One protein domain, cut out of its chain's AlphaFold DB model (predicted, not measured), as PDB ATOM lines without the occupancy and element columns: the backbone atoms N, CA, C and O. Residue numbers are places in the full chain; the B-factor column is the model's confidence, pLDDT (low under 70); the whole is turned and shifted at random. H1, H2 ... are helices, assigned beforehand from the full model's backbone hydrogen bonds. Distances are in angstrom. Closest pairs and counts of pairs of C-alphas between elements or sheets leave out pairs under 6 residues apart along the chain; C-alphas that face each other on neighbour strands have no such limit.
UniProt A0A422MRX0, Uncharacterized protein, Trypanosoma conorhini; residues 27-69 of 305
ATOM      1  N   ASN A  27     -36.790  22.179  -8.334       59.69
ATOM      2  CA  ASN A  27     -36.314  21.028  -7.530       59.69
ATOM      3  C   ASN A  27     -34.823  20.629  -7.633       59.69
ATOM      4  O   ASN A  27     -34.478  19.554  -7.165       59.69
ATOM      5  N   TYR A  28     -33.895  21.471  -8.104       61.12
ATOM      6  CA  TYR A  28     -32.452  21.115  -8.113       61.12
ATOM      7  C   TYR A  28     -31.779  21.021  -6.732       61.12
ATOM      8  O   TYR A  28     -30.567  20.856  -6.628       61.12
ATOM      9  N   CYS A  29     -32.559  21.115  -5.660       75.62
ATOM     10  CA  CYS A  29     -32.086  20.989  -4.287       75.62
ATOM     11  C   CYS A  29     -32.506  19.651  -3.689       75.62
ATOM     12  O   CYS A  29     -32.842  19.572  -2.511       75.62
ATOM     13  N   THR A  30     -32.516  18.589  -4.496       75.00
ATOM     14  CA  THR A  30     -32.576  17.239  -3.941       75.00
ATOM     15  C   THR A  30     -31.203  16.822  -3.416       75.00
ATOM     16  O   THR A  30     -30.156  17.312  -3.841       75.00
ATOM     17  N   LYS A  31     -31.190  15.859  -2.492       76.38
ATOM     18  CA  LYS A  31     -29.960  15.311  -1.900       76.38
ATOM     19  C   LYS A  31     -29.022  14.678  -2.948       76.38
ATOM     20  O   LYS A  31     -27.821  14.586  -2.701       76.38
ATOM     21  N   ARG A  32     -29.558  14.243  -4.101       76.38
ATOM     22  CA  ARG A  32     -28.780  13.716  -5.241       76.38
ATOM     23  C   ARG A  32     -28.123  14.838  -6.037       76.38
ATOM     24  O   ARG A  32     -26.909  14.805  -6.205       76.38
ATOM     25  N   ASP A  33     -28.894  15.848  -6.432       81.06
ATOM     26  CA  ASP A  33     -28.381  16.985  -7.211       81.06
ATOM     27  C   ASP A  33     -27.335  17.792  -6.433       81.06
ATOM     28  O   ASP A  33     -26.398  18.331  -7.016       81.06
ATOM     29  N   TRP A  34     -27.437  17.811  -5.100       81.19
ATOM     30  CA  TRP A  34     -26.451  18.462  -4.242       81.19
ATOM     31  C   TRP A  34     -25.038  17.879  -4.388       81.19
ATOM     32  O   TRP A  34     -24.060  18.627  -4.364       81.19
ATOM     33  N   ARG A  35     -24.900  16.556  -4.576       84.12
ATOM     34  CA  ARG A  35     -23.577  15.936  -4.787       84.12
ATOM     35  C   ARG A  35     -22.970  16.358  -6.117       84.12
ATOM     36  O   ARG A  35     -21.784  16.675  -6.161       84.12
ATOM     37  N   ASP A  36     -23.783  16.396  -7.166       83.62
ATOM     38  CA  ASP A  36     -23.336  16.801  -8.498       83.62
ATOM     39  C   ASP A  36     -22.967  18.289  -8.521       83.62
ATOM     40  O   ASP A  36     -21.924  18.659  -9.057       83.62
ATOM     41  N   LEU A  37     -23.753  19.144  -7.856       83.12
ATOM     42  CA  LEU A  37     -23.436  20.567  -7.705       83.12
ATOM     43  C   LEU A  37     -22.113  20.777  -6.958       83.12
ATOM     44  O   LEU A  37     -21.296  21.588  -7.388       83.12
ATOM     45  N   ARG A  38     -21.854  20.001  -5.900       83.00
ATOM     46  CA  ARG A  38     -20.590  20.059  -5.151       83.00
ATOM     47  C   ARG A  38     -19.397  19.544  -5.968       83.00
ATOM     48  O   ARG A  38     -18.278  20.013  -5.789       83.00
ATOM     49  N   ALA A  39     -19.622  18.592  -6.875       85.19
ATOM     50  CA  ALA A  39     -18.584  18.088  -7.771       85.19
ATOM     51  C   ALA A  39     -18.188  19.113  -8.844       85.19
ATOM     52  O   ALA A  39     -17.016  19.176  -9.216       85.19
ATOM     53  N   VAL A  40     -19.151  19.906  -9.323       83.75
ATOM     54  CA  VAL A  40     -18.940  20.932 -10.355       83.75
ATOM     55  C   VAL A  40     -18.433  22.249  -9.762       83.75
ATOM     56  O   VAL A  40     -17.649  22.935 -10.409       83.75
ATOM     57  N   ALA A  41     -18.839  22.590  -8.538       84.25
ATOM     58  CA  ALA A  41     -18.465  23.824  -7.850       84.25
ATOM     59  C   ALA A  41     -17.569  23.550  -6.626       84.25
ATOM     60  O   ALA A  41     -17.857  24.018  -5.527       84.25
ATOM     61  N   LYS A  42     -16.483  22.782  -6.799       87.12
ATOM     62  CA  LYS A  42     -15.548  22.426  -5.705       87.12
ATOM     63  C   LYS A  42     -14.894  23.639  -5.038       87.12
ATOM     64  O   LYS A  42     -14.480  23.568  -3.888       87.12
ATOM     65  N   ASP A  43     -14.772  24.717  -5.791       90.81
ATOM     66  CA  ASP A  43     -14.168  25.992  -5.427       90.81
ATOM     67  C   ASP A  43     -15.152  26.957  -4.741       90.81
ATOM     68  O   ASP A  43     -14.738  28.006  -4.253       90.81
ATOM     69  N   MET A  44     -16.438  26.596  -4.638       85.06
ATOM     70  CA  MET A  44     -17.441  27.378  -3.910       85.06
ATOM     71  C   MET A  44     -17.787  26.729  -2.572       85.06
ATOM     72  O   MET A  44     -17.851  25.509  -2.433       85.06
ATOM     73  N   SER A  45     -18.060  27.568  -1.572       89.50
ATOM     74  CA  SER A  45     -18.562  27.076  -0.291       89.50
ATOM     75  C   SER A  45     -19.983  26.525  -0.442       89.50
ATOM     76  O   SER A  45     -20.782  27.046  -1.218       89.50
ATOM     77  N   ASP A  46     -20.340  25.518   0.355       83.75
ATOM     78  CA  ASP A  46     -21.695  24.946   0.361       83.75
ATOM     79  C   ASP A  46     -22.786  26.004   0.576       83.75
ATOM     80  O   ASP A  46     -23.864  25.927  -0.009       83.75
ATOM     81  N   ALA A  47     -22.507  27.015   1.402       82.56
ATOM     82  CA  ALA A  47     -23.425  28.123   1.635       82.56
ATOM     83  C   ALA A  47     -23.626  28.971   0.370       82.56
ATOM     84  O   ALA A  47     -24.744  29.390   0.078       82.56
ATOM     85  N   GLU A  48     -22.563  29.185  -0.404       83.88
ATOM     86  CA  GLU A  48     -22.626  29.922  -1.663       83.88
ATOM     87  C   GLU A  48     -23.340  29.119  -2.760       83.88
ATOM     88  O   GLU A  48     -24.170  29.672  -3.486       83.88
ATOM     89  N   ILE A  49     -23.103  27.804  -2.828       85.31
ATOM     90  CA  ILE A  49     -23.828  26.897  -3.727       85.31
ATOM     91  C   ILE A  49     -25.323  26.895  -3.363       85.31
ATOM     92  O   ILE A  49     -26.181  27.027  -4.235       85.31
ATOM     93  N   ALA A  50     -25.669  26.837  -2.076       82.75
ATOM     94  CA  ALA A  50     -27.062  26.843  -1.633       82.75
ATOM     95  C   ALA A  50     -27.738  28.190  -1.926       82.75
ATOM     96  O   ALA A  50     -28.868  28.222  -2.405       82.75
ATOM     97  N   ALA A  51     -27.052  29.308  -1.699       81.88
ATOM     98  CA  ALA A  51     -27.600  30.629  -1.984       81.88
ATOM     99  C   ALA A  51     -27.857  30.834  -3.487       81.88
ATOM    100  O   ALA A  51     -28.924  31.317  -3.866       81.88
ATOM    101  N   LYS A  52     -26.917  30.423  -4.351       80.81
ATOM    102  CA  LYS A  52     -27.034  30.604  -5.808       80.81
ATOM    103  C   LYS A  52     -28.004  29.636  -6.472       80.81
ATOM    104  O   LYS A  52     -28.734  30.045  -7.371       80.81
ATOM    105  N   TYR A  53     -28.014  28.375  -6.047       77.56
ATOM    106  CA  TYR A  53     -28.766  27.316  -6.728       77.56
ATOM    107  C   TYR A  53     -30.049  26.904  -5.987       77.56
ATOM    108  O   TYR A  53     -30.980  26.413  -6.620       77.56
ATOM    109  N   CYS A  54     -30.150  27.171  -4.678       80.81
ATOM    110  CA  CYS A  54     -31.302  26.824  -3.830       80.81
ATOM    111  C   CYS A  54     -32.066  28.022  -3.247       80.81
ATOM    112  O   CYS A  54     -33.024  27.823  -2.496       80.81
ATOM    113  N   GLY A  55     -31.714  29.259  -3.619       67.81
ATOM    114  CA  GLY A  55     -32.221  30.490  -2.998       67.81
ATOM    115  C   GLY A  55     -33.746  30.691  -2.991       67.81
ATOM    116  O   GLY A  55     -34.240  31.500  -2.214       67.81
ATOM    117  N   ARG A  56     -34.520  29.942  -3.792       68.44
ATOM    118  CA  ARG A  56     -35.995  30.007  -3.784       68.44
ATOM    119  C   ARG A  56     -36.684  29.095  -2.754       68.44
ATOM    120  O   ARG A  56     -37.894  29.218  -2.594       68.44
ATOM    121  N   LYS A  57     -35.974  28.194  -2.057       66.56
ATOM    122  CA  LYS A  57     -36.556  27.308  -1.021       66.56
ATOM    123  C   LYS A  57     -35.665  27.234   0.232       66.56
ATOM    124  O   LYS A  57     -34.879  26.292   0.364       66.56
ATOM    125  N   PRO A  58     -35.801  28.177   1.182       67.44
ATOM    126  CA  PRO A  58     -34.987  28.198   2.403       67.44
ATOM    127  C   PRO A  58     -35.187  26.954   3.290       67.44
ATOM    128  O   PRO A  58     -34.238  26.496   3.925       67.44
ATOM    129  N   GLU A  59     -36.376  26.344   3.266       69.19
ATOM    130  CA  GLU A  59     -36.693  25.127   4.034       69.19
ATOM    131  C   GLU A  59     -35.821  23.923   3.641       69.19
ATOM    132  O   GLU A  59     -35.367  23.152   4.488       69.19
ATOM    133  N   LEU A  60     -35.510  23.789   2.347       67.94
ATOM    134  CA  LEU A  60     -34.653  22.716   1.839       67.94
ATOM    135  C   LEU A  60     -33.191  22.930   2.226       67.94
ATOM    136  O   LEU A  60     -32.507  21.970   2.568       67.94
ATOM    137  N   VAL A  61     -32.726  24.181   2.233       69.50
ATOM    138  CA  VAL A  61     -31.374  24.528   2.694       69.50
ATOM    139  C   VAL A  61     -31.222  24.205   4.180       69.50
ATOM    140  O   VAL A  61     -30.198  23.651   4.587       69.50
ATOM    141  N   ARG A  62     -32.258  24.462   4.990       76.75
ATOM    142  CA  ARG A  62     -32.271  24.105   6.416       76.75
ATOM    143  C   ARG A  62     -32.201  22.588   6.623       76.75
ATOM    144  O   ARG A  62     -31.379  22.123   7.412       76.75
ATOM    145  N   GLY A  63     -32.991  21.818   5.872       73.75
ATOM    146  CA  GLY A  63     -32.972  20.349   5.914       73.75
ATOM    147  C   GLY A  63     -31.668  19.725   5.391       73.75
ATOM    148  O   GLY A  63     -31.162  18.768   5.978       73.75
ATOM    149  N   LEU A  64     -31.079  20.285   4.330       71.56
ATOM    150  CA  LEU A  64     -29.786  19.858   3.781       71.56
ATOM    151  C   LEU A  64     -28.642  20.132   4.757       71.56
ATOM    152  O   LEU A  64     -27.800  19.259   4.957       71.56
ATOM    153  N   ARG A  65     -28.635  21.299   5.410       71.25
ATOM    154  CA  ARG A  65     -27.632  21.641   6.426       71.25
ATOM    155  C   ARG A  65     -27.717  20.708   7.633       71.25
ATOM    156  O   ARG A  65     -26.687  20.205   8.066       71.25
ATOM    157  N   ALA A  66     -28.928  20.411   8.102       73.69
ATOM    158  CA  ALA A  66     -29.147  19.442   9.175       73.69
ATOM    159  C   ALA A  66     -28.707  18.021   8.774       73.69
ATOM    160  O   ALA A  66     -28.011  17.356   9.532       73.69
ATOM    161  N   SER A  67     -29.031  17.572   7.553       68.75
ATOM    162  CA  SER A  67     -28.586  16.268   7.027       68.75
ATOM    163  C   SER A  67     -27.072  16.165   6.825       68.75
ATOM    164  O   SER A  67     -26.524  15.074   6.927       68.75
ATOM    165  N   LEU A  68     -26.394  17.265   6.487       67.94
ATOM    166  CA  LEU A  68     -24.935  17.295   6.353       67.94
ATOM    167  C   LEU A  68     -24.250  17.257   7.719       67.94
ATOM    168  O   LEU A  68     -23.234  16.589   7.864       67.94
ATOM    169  N   GLN A  69     -24.824  17.934   8.714       70.81
ATOM    170  CA  GLN A  69     -24.328  17.905  10.089       70.81
ATOM    171  C   GLN A  69     -24.576  16.549  10.763       70.81
ATOM    172  O   GLN A  69     -23.717  16.089  11.502       70.81
TER     173      GLN A  69
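What this domain is: This is residues 27 to 69 of the 305 residues of an uncharacterized protein of Trypanosoma conorhini (UniProt A0A422MRX0). Three short helices make a small triangle: H2 folds back into H3 at a shallow angle, and H1 is set crosswise to both, with few contacts between them. The printed part has 43 residues with three named helices, H1, H2 and H3 in chain order, and no named strand: all helix. It is compact, with a radius of gyration of the C-alphas of 9.3 A, and rounded, spanning 24 by 20 by 17 A.

Where its parts are: H1, residues 31 to 40, begins at C-alpha 31 (-29.960, 15.311, -1.900) and is 15.0 A long. H2, residues 46 to 54, is 10.6 A long. H3, residues 58 to 69, is 16.7 A long and ends at C-alpha 69 (-24.328, 17.905, 10.089).

How they stand to each other: H1 and H2 only just touch, with 3 pairs of C-alphas within 8 A, closest at Arg 38 and Asp 46, 7.4 A. They run opposite ways at a steep tilt of 69 degrees, only just short of about perpendicular. H2 and H3 form a helical hairpin, opposite ways at a shallow tilt of 31 degrees. They only just touch, with 3 such pairs, H3 with residues 60 to 61 alone; the closest C-alphas, of Ala 50 and Val 61, are 6.5 A apart. H1 and H3 are close but not clearly touching, about perpendicular at 80 degrees; their closest C-alphas, of Lys 31 and Leu 64, are 7.3 A apart. Each O i to N i+4 pair is within hydrogen-bond range in H2 and H3, and 4 of 6 in H1.

The domain as a whole: The C-alphas farthest apart, of Asp 43 and Glu 59, are 24.4 A apart. The printed part has no cut, and both links are tight. Its mean pLDDT is 77.1; residues 27 to 28, 55 to 61 and 67 to 68 are under 70.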